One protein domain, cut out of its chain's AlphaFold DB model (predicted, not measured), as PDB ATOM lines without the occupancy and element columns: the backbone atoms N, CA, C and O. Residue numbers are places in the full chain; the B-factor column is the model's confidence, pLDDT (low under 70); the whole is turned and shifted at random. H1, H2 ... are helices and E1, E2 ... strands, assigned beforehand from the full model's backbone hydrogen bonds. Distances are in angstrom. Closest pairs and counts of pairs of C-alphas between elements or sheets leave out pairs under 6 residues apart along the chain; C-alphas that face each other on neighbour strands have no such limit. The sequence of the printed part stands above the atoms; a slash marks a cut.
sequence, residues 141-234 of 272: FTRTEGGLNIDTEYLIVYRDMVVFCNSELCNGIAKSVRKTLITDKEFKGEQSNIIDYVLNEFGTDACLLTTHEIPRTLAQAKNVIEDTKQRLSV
ATOM      1  N   PHE A 141     116.722 141.782 147.018       78.38
ATOM      2  CA  PHE A 141     116.906 143.133 146.475       78.38
ATOM      3  C   PHE A 141     118.316 143.351 145.922       78.38
ATOM      4  O   PHE A 141     118.496 143.717 144.769       78.38
ATOM      5  N   THR A 142     119.354 143.022 146.696       75.12
ATOM      6  CA  THR A 142     120.742 143.203 146.221       75.12
ATOM      7  C   THR A 142     121.139 142.267 145.077       75.12
ATOM      8  O   THR A 142     122.139 142.513 144.410       75.12
ATOM      9  N   ARG A 143     120.384 141.185 144.846       71.88
ATOM     10  CA  ARG A 143     120.583 140.263 143.719       71.88
ATOM     11  C   ARG A 143     119.811 140.702 142.475       71.88
ATOM     12  O   ARG A 143     120.302 140.456 141.380       71.88
ATOM     13  N   THR A 144     118.621 141.280 142.640       71.38
ATOM     14  CA  THR A 144     117.750 141.718 141.539       71.38
ATOM     15  C   THR A 144     118.105 143.121 141.065       71.38
ATOM     16  O   THR A 144     118.275 143.335 139.870       71.38
ATOM     17  N   GLU A 145     118.283 144.043 142.008       75.19
ATOM     18  CA  GLU A 145     118.532 145.465 141.767       75.19
ATOM     19  C   GLU A 145     120.037 145.786 141.806       75.19
ATOM     20  O   GLU A 145     120.535 146.572 141.005       75.19
ATOM     21  N   GLY A 146     120.792 145.135 142.697       70.81
ATOM     22  CA  GLY A 146     122.227 145.373 142.901       70.81
ATOM     23  C   GLY A 146     122.561 145.955 144.278       70.81
ATOM     24  O   GLY A 146     121.684 146.250 145.091       70.81
ATOM     25  N   GLY A 147     123.854 146.086 144.575       76.12
ATOM     26  CA  GLY A 147     124.338 146.734 145.797       76.12
ATOM     27  C   GLY A 147     124.442 148.247 145.613       76.12
ATOM     28  O   GLY A 147     124.817 148.704 144.533       76.12
ATOM     29  N   LEU A 148     124.150 149.035 146.652       78.88
ATOM     30  CA  LEU A 148     124.375 150.481 146.593       78.88
ATOM     31  C   LEU A 148     125.872 150.785 146.477       78.88
ATOM     32  O   LEU A 148     126.660 150.331 147.304       78.88
ATOM     33  N   ASN A 149     126.249 151.587 145.483       78.94
ATOM     34  CA  ASN A 149     127.603 152.118 145.343       78.94
ATOM     35  C   ASN A 149     127.621 153.599 145.722       78.94
ATOM     36  O   ASN A 149     127.622 154.478 144.860       78.94
ATOM     37  N   ILE A 150     127.579 153.859 147.025       76.00
ATOM     38  CA  ILE A 150     127.618 155.206 147.588       76.00
ATOM     39  C   ILE A 150     128.572 155.243 148.784       76.00
ATOM     40  O   ILE A 150     128.702 154.270 149.530       76.00
ATOM     41  N   ASP A 151     129.185 156.398 149.000       76.19
ATOM     42  CA  ASP A 151     129.991 156.740 150.173       76.19
ATOM     43  C   ASP A 151     129.227 157.638 151.165       76.19
ATOM     44  O   ASP A 151     129.805 158.161 152.115       76.19
ATOM     45  N   THR A 152     127.915 157.800 150.961       82.31
ATOM     46  CA  THR A 152     127.039 158.700 151.719       82.31
ATOM     47  C   THR A 152     125.994 157.954 152.560       82.31
ATOM     48  O   THR A 152     126.013 156.729 152.705       82.31
ATOM     49  N   GLU A 153     125.087 158.716 153.173       90.62
ATOM     50  CA  GLU A 153     123.961 158.207 153.955       90.62
ATOM     51  C   GLU A 153     122.898 157.547 153.065       90.62
ATOM     52  O   GLU A 153     122.654 157.967 151.930       90.62
ATOM     53  N   TYR A 154     122.248 156.522 153.606       93.50
ATOM     54  CA  TYR A 154     121.136 155.822 152.977       93.50
ATOM     55  C   TYR A 154     120.165 155.265 154.012       93.50
ATOM     56  O   TYR A 154     120.470 155.156 155.204       93.50
ATOM     57  N   LEU A 155     118.991 154.854 153.543       95.56
ATOM     58  CA  LEU A 155     117.991 154.185 154.363       95.56
ATOM     59  C   LEU A 155     117.874 152.714 153.983       95.56
ATOM     60  O   LEU A 155     117.893 152.368 152.802       95.56
ATOM     61  N   ILE A 156     117.666 151.861 154.985       94.50
ATOM     62  CA  ILE A 156     117.058 150.540 154.797       94.50
ATOM     63  C   ILE A 156     115.602 150.668 155.224       94.50
ATOM     64  O   ILE A 156     115.317 151.018 156.374       94.50
ATOM     65  N   VAL A 157     114.687 150.399 154.304       95.69
ATOM     66  CA  VAL A 157     113.253 150.583 154.512       95.69
ATOM     67  C   VAL A 157     112.584 149.225 154.633       95.69
ATOM     68  O   VAL A 157     112.797 148.359 153.795       95.69
ATOM     69  N   TYR A 158     111.777 149.067 155.676       95.44
ATOM     70  CA  TYR A 158     110.817 147.989 155.893       95.44
ATOM     71  C   TYR A 158     109.444 148.628 156.110       95.44
ATOM     72  O   TYR A 158     109.355 149.796 156.494       95.44
ATOM     73  N   ARG A 159     108.366 147.851 155.959       93.25
ATOM     74  CA  ARG A 159     107.006 148.367 156.179       93.25
ATOM     75  C   ARG A 159     106.799 148.925 157.595       93.25
ATOM     76  O   ARG A 159     106.121 149.931 157.764       93.25
ATOM     77  N   ASP A 160     107.407 148.304 158.608       92.88
ATOM     78  CA  ASP A 160     107.254 148.680 160.023       92.88
ATOM     79  C   ASP A 160     108.450 149.449 160.614       92.88
ATOM     80  O   ASP A 160     108.463 149.757 161.811       92.88
ATOM     81  N   MET A 161     109.499 149.706 159.826       95.69
ATOM     82  CA  MET A 161     110.753 150.257 160.340       95.69
ATOM     83  C   MET A 161     111.583 150.919 159.245       95.69
ATOM     84  O   MET A 161     111.762 150.366 158.166       95.69
ATOM     85  N   VAL A 162     112.204 152.050 159.570       97.12
ATOM     86  CA  VAL A 162     113.238 152.664 158.728       97.12
ATOM     87  C   VAL A 162     114.538 152.743 159.514       97.12
ATOM     88  O   VAL A 162     114.558 153.238 160.642       97.12
ATOM     89  N   VAL A 163     115.623 152.249 158.921       97.00
ATOM     90  CA  VAL A 163     116.972 152.288 159.491       97.00
ATOM     91  C   VAL A 163     117.813 153.300 158.733       97.00
ATOM     92  O   VAL A 163     117.928 153.221 157.515       97.00
ATOM     93  N   PHE A 164     118.435 154.213 159.467       96.75
ATOM     94  CA  PHE A 164     119.311 155.248 158.931       96.75
ATOM     95  C   PHE A 164     120.751 154.756 159.003       96.75
ATOM     96  O   PHE A 164     121.235 154.392 160.085       96.75
ATOM     97  N   CYS A 165     121.411 154.721 157.853       94.62
ATOM     98  CA  CYS A 165     122.719 154.116 157.675       94.62
ATOM     99  C   CYS A 165     123.690 155.094 157.025       94.62
ATOM    100  O   CYS A 165     123.295 155.909 156.196       94.62
ATOM    101  N   ASN A 166     124.972 154.939 157.346       89.94
ATOM    102  CA  ASN A 166     126.059 155.634 156.668       89.94
ATOM    103  C   ASN A 166     127.025 154.593 156.102       89.94
ATOM    104  O   ASN A 166     127.293 153.576 156.748       89.94
ATOM    105  N   SER A 167     127.560 154.868 154.917       83.50
ATOM    106  CA  SER A 167     128.727 154.162 154.399       83.50
ATOM    107  C   SER A 167     129.997 154.785 154.986       83.50
ATOM    108  O   SER A 167     130.213 155.986 154.866       83.50
ATOM    109  N   GLU A 168     130.847 153.987 155.631       80.06
ATOM    110  CA  GLU A 168     132.132 154.439 156.185       80.06
ATOM    111  C   GLU A 168     133.275 153.595 155.600       80.06
ATOM    112  O   GLU A 168     133.190 152.373 155.561       80.06
ATOM    113  N   LEU A 169     134.373 154.207 155.149       72.38
ATOM    114  CA  LEU A 169     135.553 153.465 154.685       72.38
ATOM    115  C   LEU A 169     136.487 153.166 155.864       72.38
ATOM    116  O   LEU A 169     137.090 154.071 156.436       72.38
ATOM    117  N   CYS A 170     136.659 151.887 156.198       64.50
ATOM    118  CA  CYS A 170     137.567 151.429 157.247       64.50
ATOM    119  C   CYS A 170     138.619 150.490 156.647       64.50
ATOM    120  O   CYS A 170     138.284 149.422 156.141       64.50
ATOM    121  N   ASN A 171     139.898 150.883 156.683       66.06
ATOM    122  CA  ASN A 171     141.016 150.105 156.122       66.06
ATOM    123  C   ASN A 171     140.804 149.675 154.653       66.06
ATOM    124  O   ASN A 171     141.160 148.566 154.264       66.06
ATOM    125  N   GLY A 172     140.195 150.544 153.839       63.88
ATOM    126  CA  GLY A 172     139.884 150.257 152.432       63.88
ATOM    127  C   GLY A 172     138.664 149.355 152.211       63.88
ATOM    128  O   GLY A 172     138.357 149.035 151.066       63.88
ATOM    129  N   ILE A 173     137.954 148.965 153.275       67.44
ATOM    130  CA  ILE A 173     136.700 148.210 153.215       67.44
ATOM    131  C   ILE A 173     135.550 149.175 153.510       67.44
ATOM    132  O   ILE A 173     135.525 149.814 154.564       67.44
ATOM    133  N   ALA A 174     134.601 149.293 152.582       71.06
ATOM    134  CA  ALA A 174     133.370 150.043 152.811       71.06
ATOM    135  C   ALA A 174     132.503 149.286 153.820       71.06
ATOM    136  O   ALA A 174     132.149 148.142 153.562       71.06
ATOM    137  N   LYS A 175     132.198 149.916 154.955       78.06
ATOM    138  CA  LYS A 175     131.350 149.426 156.042       78.06
ATOM    139  C   LYS A 175     129.985 150.088 156.016       78.06
ATOM    140  O   LYS A 175     129.866 151.284 155.768       78.06
ATOM    141  N   SER A 176     128.971 149.298 156.333       87.06
ATOM    142  CA  SER A 176     127.605 149.754 156.547       87.06
ATOM    143  C   SER A 176     127.411 149.991 158.041       87.06
ATOM    144  O   SER A 176     127.491 149.059 158.846       87.06
ATOM    145  N   VAL A 177     127.185 151.243 158.435       90.81
ATOM    146  CA  VAL A 177     126.993 151.610 159.839       90.81
ATOM    147  C   VAL A 177     125.557 152.049 160.070       90.81
ATOM    148  O   VAL A 177     125.135 153.113 159.623       90.81
ATOM    149  N   ARG A 178     124.805 151.260 160.838       94.62
ATOM    150  CA  ARG A 178     123.432 151.571 161.251       94.62
ATOM    151  C   ARG A 178     123.471 152.554 162.425       94.62
ATOM    152  O   ARG A 178     123.905 152.216 163.534       94.62
ATOM    153  N   LYS A 179     123.048 153.798 162.187       95.56
ATOM    154  CA  LYS A 179     123.174 154.923 163.138       95.56
ATOM    155  C   LYS A 179     121.955 155.073 164.042       95.56
ATOM    156  O   LYS A 179     122.076 155.400 165.220       95.56
ATOM    157  N   THR A 180     120.766 154.844 163.498       96.12
ATOM    158  CA  THR A 180     119.508 154.890 164.250       96.12
ATOM    159  C   THR A 180     118.405 154.190 163.469       96.12
ATOM    160  O   THR A 180     118.587 153.796 162.319       96.12
ATOM    161  N   LEU A 181     117.251 154.035 164.097       96.88
ATOM    162  CA  LEU A 181     116.030 153.582 163.452       96.88
ATOM    163  C   LEU A 181     114.843 154.388 163.959       96.88
ATOM    164  O   LEU A 181     114.937 155.028 165.009       96.88
ATOM    165  N   ILE A 182     113.734 154.315 163.240       95.75
ATOM    166  CA  ILE A 182     112.401 154.630 163.751       95.75
ATOM    167  C   ILE A 182     111.454 153.490 163.382       95.75
ATOM    168  O   ILE A 182     111.714 152.743 162.437       95.75
ATOM    169  N   THR A 183     110.371 153.358 164.132       95.12
ATOM    170  CA  THR A 183     109.329 152.351 163.887       95.12
ATOM    171  C   THR A 183     108.040 152.991 163.391       95.12
ATOM    172  O   THR A 183     107.869 154.204 163.500       95.12
ATOM    173  N   ASP A 184     107.128 152.169 162.884       93.50
ATOM    174  CA  ASP A 184     105.764 152.539 162.489       93.50
ATOM    175  C   ASP A 184     105.036 153.469 163.472       93.50
ATOM    176  O   ASP A 184     104.376 154.421 163.064       93.50
ATOM    177  N   LYS A 185     105.230 153.264 164.777       92.12
ATOM    178  CA  LYS A 185     104.669 154.107 165.848       92.12
ATOM    179  C   LYS A 185     105.138 155.564 165.823       92.12
ATOM    180  O   LYS A 185     104.538 156.409 166.483       92.12
ATOM    181  N   GLU A 186     106.232 155.852 165.132       93.38
ATOM    182  CA  GLU A 186     106.861 157.172 165.068       93.38
ATOM    183  C   GLU A 186     106.742 157.817 163.690       93.38
ATOM    184  O   GLU A 186     107.205 158.947 163.510       93.38
ATOM    185  N   PHE A 187     106.133 157.125 162.725       93.62
ATOM    186  CA  PHE A 187     105.829 157.706 161.428       93.62
ATOM    187  C   PHE A 187     104.844 158.869 161.606       93.62
ATOM    188  O   PHE A 187     103.892 158.807 162.386       93.62
ATOM    189  N   LYS A 188     105.102 159.973 160.905       89.94
ATOM    190  CA  LYS A 188     104.326 161.215 160.981       89.94
ATOM    191  C   LYS A 188     103.715 161.547 159.627       89.94
ATOM    192  O   LYS A 188     104.379 161.432 158.598       89.94
ATOM    193  N   GLY A 189     102.481 162.047 159.644       88.62
ATOM    194  CA  GLY A 189     101.762 162.418 158.424       88.62
ATOM    195  C   GLY A 189     101.624 161.227 157.475       88.62
ATOM    196  O   GLY A 189     101.267 160.135 157.900       88.62
ATOM    197  N   GLU A 190     101.966 161.433 156.204       90.75
ATOM    198  CA  GLU A 190     101.812 160.440 155.129       90.75
ATOM    199  C   GLU A 190     102.968 159.427 155.029       90.75
ATOM    200  O   GLU A 190     103.041 158.666 154.067       90.75
ATOM    201  N   GLN A 191     103.900 159.403 155.990       93.19
ATOM    202  CA  GLN A 191     105.113 158.579 155.894       93.19
ATOM    203  C   GLN A 191     104.830 157.086 155.698       93.19
ATOM    204  O   GLN A 191     105.518 156.460 154.897       93.19
ATOM    205  N   SER A 192     103.806 156.523 156.349       94.50
ATOM    206  CA  SER A 192     103.420 155.119 156.141       94.50
ATOM    207  C   SER A 192     103.019 154.848 154.688       94.50
ATOM    208  O   SER A 192     103.521 153.912 154.076       94.50
ATOM    209  N   ASN A 193     102.195 155.726 154.103       95.12
ATOM    210  CA  ASN A 193     101.742 155.611 152.715       95.12
ATOM    211  C   ASN A 193     102.905 155.762 151.725       95.12
ATOM    212  O   ASN A 193     102.950 155.078 150.704       95.12
ATOM    213  N   ILE A 194     103.863 156.643 152.027       96.06
ATOM    214  CA  ILE A 194     105.072 156.803 151.217       96.06
ATOM    215  C   ILE A 194     105.977 155.570 151.303       96.06
ATOM    216  O   ILE A 194     106.508 155.143 150.281       96.06
ATOM    217  N   ILE A 195     106.145 154.989 152.491       96.31
ATOM    218  CA  ILE A 195     106.923 153.760 152.677       96.31
ATOM    219  C   ILE A 195     106.289 152.612 151.890       96.31
ATOM    220  O   ILE A 195     106.990 151.945 151.133       96.31
ATOM    221  N   ASP A 196     104.971 152.429 151.995       96.00
ATOM    222  CA  ASP A 196     104.258 151.412 151.220       96.00
ATOM    223  C   ASP A 196     104.390 151.652 149.713       96.00
ATOM    224  O   ASP A 196     104.652 150.712 148.966       96.00
ATOM    225  N   TYR A 197     104.275 152.904 149.256       96.44
ATOM    226  CA  TYR A 197     104.504 153.257 147.854       96.44
ATOM    227  C   TYR A 197     105.906 152.846 147.388       96.44
ATOM    228  O   TYR A 197     106.037 152.163 146.377       96.44
ATOM    229  N   VAL A 198     106.951 153.210 148.137       95.69
ATOM    230  CA  VAL A 198     108.340 152.860 147.803       95.69
ATOM    231  C   VAL A 198     108.527 151.347 147.703       95.69
ATOM    232  O   VAL A 198     109.088 150.860 146.723       95.69
ATOM    233  N   LEU A 199     108.061 150.603 148.706       94.81
ATOM    234  CA  LEU A 199     108.200 149.147 148.749       94.81
ATOM    235  C   LEU A 199     107.453 148.477 147.586       94.81
ATOM    236  O   LEU A 199     107.990 147.571 146.948       94.81
ATOM    237  N   ASN A 200     106.260 148.971 147.246       94.81
ATOM    238  CA  ASN A 200     105.477 148.478 146.114       94.81
ATOM    239  C   ASN A 200     106.143 148.768 144.759       94.81
ATOM    240  O   ASN A 200     106.095 147.918 143.875       94.81
ATOM    241  N   GLU A 201     106.799 149.921 144.596       93.62
ATOM    242  CA  GLU A 201     107.525 150.274 143.364       93.62
ATOM    243  C   GLU A 201     108.757 149.389 143.121       93.62
ATOM    244  O   GLU A 201     109.118 149.131 141.970       93.62
ATOM    245  N   PHE A 202     109.404 148.914 144.188       88.94
ATOM    246  CA  PHE A 202     110.446 147.888 144.088       88.94
ATOM    247  C   PHE A 202     109.880 146.462 144.062       88.94
ATOM    248  O   PHE A 202     110.590 145.534 143.684       88.94
ATOM    249  N   GLY A 203     108.614 146.270 144.441       89.19
ATOM    250  CA  GLY A 203     107.987 144.954 144.548       89.19
ATOM    251  C   GLY A 203     108.586 144.089 145.662       89.19
ATOM    252  O   GLY A 203     108.642 142.867 145.516       89.19
ATOM    253  N   THR A 204     109.065 144.700 146.752       90.00
ATOM    254  CA  THR A 204     109.766 144.008 147.846       90.00
ATOM    255  C   THR A 204     109.252 144.411 149.228       90.00
ATOM    256  O   THR A 204     108.713 145.495 149.419       90.00
ATOM    257  N   ASP A 205     109.462 143.557 150.236       90.06
ATOM    258  CA  ASP A 205     109.118 143.864 151.638       90.06
ATOM    259  C   ASP A 205     110.184 144.707 152.365       90.06
ATOM    260  O   ASP A 205     109.973 145.178 153.488       90.06
ATOM    261  N   ALA A 206     111.341 144.882 151.727       92.44
ATOM    262  CA  ALA A 206     112.410 145.759 152.172       92.44
ATOM    263  C   ALA A 206     113.255 146.248 150.987       92.44
ATOM    264  O   ALA A 206     113.460 145.519 150.014       92.44
ATOM    265  N   CYS A 207     113.777 147.469 151.067       92.06
ATOM    266  CA  CYS A 207     114.633 148.041 150.026       92.06
ATOM    267  C   CYS A 207     115.696 148.976 150.613       92.06
ATOM    268  O   CYS A 207     115.661 149.332 151.795       92.06
ATOM    269  N   LEU A 208     116.647 149.378 149.771       92.12
ATOM    270  CA  LEU A 208     117.605 150.441 150.075       92.12
ATOM    271  C   LEU A 208     117.173 151.727 149.372       92.12
ATOM    272  O   LEU A 208     116.699 151.653 148.243       92.12
ATOM    273  N   LEU A 209     117.362 152.886 150.004       93.12
ATOM    274  CA  LEU A 209     117.133 154.197 149.388       93.12
ATOM    275  C   LEU A 209     118.342 155.109 149.574       93.12
ATOM    276  O   LEU A 209     118.781 155.318 150.703       93.12
ATOM    277  N   THR A 210     118.825 155.731 148.500       91.56
ATOM    278  CA  THR A 210     119.948 156.686 148.540       91.56
ATOM    279  C   THR A 210     119.501 158.076 149.004       91.56
ATOM    280  O   THR A 210     119.535 159.044 148.248       91.56
ATOM    281  N   THR A 211     119.024 158.171 150.240       92.88
ATOM    282  CA  THR A 211     118.578 159.417 150.880       92.88
ATOM    283  C   THR A 211     118.901 159.389 152.374       92.88
ATOM    284  O   THR A 211     119.074 158.323 152.957       92.88
ATOM    285  N   HIS A 212     118.945 160.559 153.007       91.62
ATOM    286  CA  HIS A 212     119.151 160.711 154.452       91.62
ATOM    287  C   HIS A 212     117.833 160.851 155.233       91.62
ATOM    288  O   HIS A 212     117.803 160.655 156.446       91.62
ATOM    289  N   GLU A 213     116.726 161.180 154.557       92.62
ATOM    290  CA  GLU A 213     115.409 161.329 155.180       92.62
ATOM    291  C   GLU A 213     114.311 160.566 154.437       92.62
ATOM    292  O   GLU A 213     114.377 160.353 153.223       92.62
ATOM    293  N   ILE A 214     113.280 160.161 155.187       94.06
ATOM    294  CA  ILE A 214     112.088 159.516 154.629       94.06
ATOM    295  C   ILE A 214     111.370 160.543 153.746       94.06
ATOM    296  O   ILE A 214     111.032 161.622 154.253       94.06
ATOM    297  N   PRO A 215     111.096 160.229 152.466       93.56
ATOM    298  CA  PRO A 215     110.387 161.150 151.590       93.56
ATOM    299  C   PRO A 215     109.028 161.535 152.189       93.56
ATOM    300  O   PRO A 215     108.321 160.707 152.761       93.56
ATOM    301  N   ARG A 216     108.658 162.813 152.082       90.31
ATOM    302  CA  ARG A 216     107.423 163.354 152.679       90.31
ATOM    303  C   ARG A 216     106.282 163.466 151.676       90.31
ATOM    304  O   ARG A 216     105.140 163.671 152.070       90.31
ATOM    305  N   THR A 217     106.589 163.364 150.383       92.94
ATOM    306  CA  THR A 217     105.619 163.453 149.287       92.94
ATOM    307  C   THR A 217     105.888 162.383 148.234       92.94
ATOM    308  O   THR A 217     107.010 161.892 148.102       92.94
ATOM    309  N   LEU A 218     104.872 162.062 147.427       93.69
ATOM    310  CA  LEU A 218     105.009 161.114 146.316       93.69
ATOM    311  C   LEU A 218     106.038 161.575 145.276       93.69
ATOM    312  O   LEU A 218     106.760 160.753 144.724       93.69
ATOM    313  N   ALA A 219     106.132 162.882 145.022       94.25
ATOM    314  CA  ALA A 219     107.131 163.428 144.104       94.25
ATOM    315  C   ALA A 219     108.559 163.193 144.624       94.25
ATOM    316  O   ALA A 219     109.418 162.743 143.874       94.25
ATOM    317  N   GLN A 220     108.796 163.424 145.920       94.69
ATOM    318  CA  GLN A 220     110.089 163.119 146.539       94.69
ATOM    319  C   GLN A 220     110.388 161.617 146.507       94.69
ATOM    320  O   GLN A 220     111.511 161.233 146.201       94.69
ATOM    321  N   ALA A 221     109.390 160.770 146.780       95.62
ATOM    322  CA  ALA A 221     109.556 159.320 146.739       95.62
ATOM    323  C   ALA A 221     109.984 158.835 145.347       95.62
ATOM    324  O   ALA A 221     110.948 158.083 145.240       95.62
ATOM    325  N   LYS A 222     109.330 159.319 144.282       95.94
ATOM    326  CA  LYS A 222     109.695 159.006 142.891       95.94
ATOM    327  C   LYS A 222     111.136 159.390 142.572       95.94
ATOM    328  O   LYS A 222     111.890 158.543 142.108       95.94
ATOM    329  N   ASN A 223     111.532 160.619 142.903       94.81
ATOM    330  CA  ASN A 223     112.895 161.090 142.658       94.81
ATOM    331  C   ASN A 223     113.931 160.224 143.388       94.81
ATOM    332  O   ASN A 223     114.915 159.810 142.789       94.81
ATOM    333  N   VAL A 224     113.687 159.889 144.662       94.62
ATOM    334  CA  VAL A 224     114.605 159.050 145.450       94.62
ATOM    335  C   VAL A 224     114.696 157.627 144.892       94.62
ATOM    336  O   VAL A 224     115.782 157.048 144.890       94.62
ATOM    337  N   ILE A 225     113.594 157.049 144.403       94.06
ATOM    338  CA  ILE A 225     113.601 155.729 143.750       94.06
ATOM    339  C   ILE A 225     114.449 155.770 142.474       94.06
ATOM    340  O   ILE A 225     115.290 154.894 142.272       94.06
ATOM    341  N   GLU A 226     114.254 156.780 141.625       93.75
ATOM    342  CA  GLU A 226     115.044 156.962 140.402       93.75
ATOM    343  C   GLU A 226     116.534 157.149 140.718       93.75
ATOM    344  O   GLU A 226     117.378 156.459 140.142       93.75
ATOM    345  N   ASP A 227     116.854 158.005 141.689       91.06
ATOM    346  CA  ASP A 227     118.218 158.241 142.161       91.06
ATOM    347  C   ASP A 227     118.877 156.972 142.708       91.06
ATOM    348  O   ASP A 227     120.054 156.710 142.439       91.06
ATOM    349  N   THR A 228     118.112 156.174 143.455       91.69
ATOM    350  CA  THR A 228     118.569 154.891 143.988       91.69
ATOM    351  C   THR A 228     118.921 153.963 142.835       91.69
ATOM    352  O   THR A 228     120.030 153.437 142.803       91.69
ATOM    353  N   LYS A 229     118.030 153.823 141.842       89.94
ATOM    354  CA  LYS A 229     118.237 152.944 140.683       89.94
ATOM    355  C   LYS A 229     119.492 153.294 139.881       89.94
ATOM    356  O   LYS A 229     120.186 152.400 139.410       89.94
ATOM    357  N   GLN A 230     119.825 154.580 139.775       89.25
ATOM    358  CA  GLN A 230     121.032 155.046 139.079       89.25
ATOM    359  C   GLN A 230     122.345 154.725 139.814       89.25
ATOM    360  O   GLN A 230     123.409 154.760 139.200       89.25
ATOM    361  N   ARG A 231     122.291 154.430 141.120       85.56
ATOM    362  CA  ARG A 231     123.465 154.211 141.990       85.56
ATOM    363  C   ARG A 231     123.657 152.750 142.395       85.56
ATOM    364  O   ARG A 231     124.533 152.437 143.205       85.56
ATOM    365  N   LEU A 232     122.848 151.851 141.843       83.38
ATOM    366  CA  LEU A 232     123.011 150.416 142.026       83.38
ATOM    367  C   LEU A 232     124.185 149.916 141.183       83.38
ATOM    368  O   LEU A 232     124.362 150.294 140.026       83.38
ATOM    369  N   SER A 233     124.991 149.042 141.770       72.69
ATOM    370  CA  SER A 233     126.113 148.381 141.114       72.69
ATOM    371  C   SER A 233     125.971 146.865 141.181       72.69
ATOM    372  O   SER A 233     125.358 146.303 142.094       72.69
ATOM    373  N   VAL A 234     126.557 146.186 140.196       61.56
ATOM    374  CA  VAL A 234     126.607 144.723 140.163       61.56
ATOM    375  C   VAL A 234     127.568 144.255 141.259       61.56
ATOM    376  O   VAL A 234     128.739 144.634 141.255       61.56
TER     377      VAL A 234
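AT A GLANCE: This is residues 141 to 234 of the 272 residues of an uncharacterized protein of Vibrio fortis (UniProt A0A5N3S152). A strongly twisted antiparallel sheet of four strands has its helices gathered toward the E4 edge: H2 packs across one face, H3 packs on E4 with its N-terminal part meeting H2, and the short H1 only grazes the sheet. On the other side, E2 and E3 make a long hairpin that runs on past E1, its turn at residues 171 and 172 making one end of the longest axis. The printed part has 94 residues with three named helices and four named strands, in the order H1 E1 E2 E3 H2 E4 H3; the sheet's order is E3 E2 E1 E4, and the class is mixed, helices and strands. The whole is compact, with a radius of gyration of the C-alphas of 12.9 A, yet elongated in outline, with spans of 41 by 25 by 20 A.

IN THESE COORDINATES: The longest strand is E3, residues 173 to 183, 29.7 A from first to last C-alpha. Before it comes E2, residues 161 to 170, 27.0 A long. E1, residues 153 to 158, is 16.8 A long and begins at C-alpha 153 at (123.961, 158.207, 153.955). E4 is short, residues 206 to 209. The longest helix is H3, residues 218 to 230, 18.6 A long, ending at C-alpha 230 at (121.032, 155.046, 139.079). H2, residues 191 to 202, is 16.8 A long. H1 has four residues, 141 to 144, and begins at C-alpha 141 at (116.906, 143.133, 146.475).

HOW THE PARTS SIT: E1, E2 and E3 form a meander, each strand the antiparallel neighbour of the one before, and E1 and E2, like E2 and E3, are a hairpin. Between E3 and E2, at 159 degrees, N 168 and O 175 are 2.9 A apart, within hydrogen-bond range. Between E2 and E1, at 145 degrees, N 163 and O 156 are 2.8 A apart. E4 is the antiparallel neighbour of E1 at 159 degrees, with N 157 and O 207 2.9 A apart. E3 and E4 are the edge strands and stand apart. H2 is on one face of the sheet, an arrangement in two layers, helix over sheet, at a height over the sheet of 9.1 A. H2 lies over E4 and, only just, over E1 and E2, with 3 of its C-alphas falling on each of these two. On the local plane its line and that of E4 stand at 84 degrees, across the strands. The closest C-alphas of H2 and E4 are those of Leu 199 and Ala 206, 6.4 A apart. H2 touches H3 with residues 194 to 198 alone, the closest C-alphas being those of Ile 194 and Leu 218, 6.5 A apart. H2 and H3 run the same way at a steep tilt of 38 degrees, only just steep. H3 only grazes the sheet, with residues 221 to 229; its closest C-alpha to E4 is that of Thr 228, 5.6 A from that of Leu 209. H1 only grazes the sheet too, with residues 141 to 142, and is apart from H3. In H2 and H3 every O i to N i+4 pair is within hydrogen-bond range, while H1 is too short for such a pair.

THE WHOLE: The two C-alphas farthest apart are those of Asn 171 and Gly 189, at 41.2 A. The printed part, residues 141 to 234, has no cut, and no link is long. Outside the named strands, residues 147 to 148 pair antiparallel with residues 232 to 233. The mean pLDDT of the printed part is 88.4; residues 170 to 173 and residue 234 are under 70.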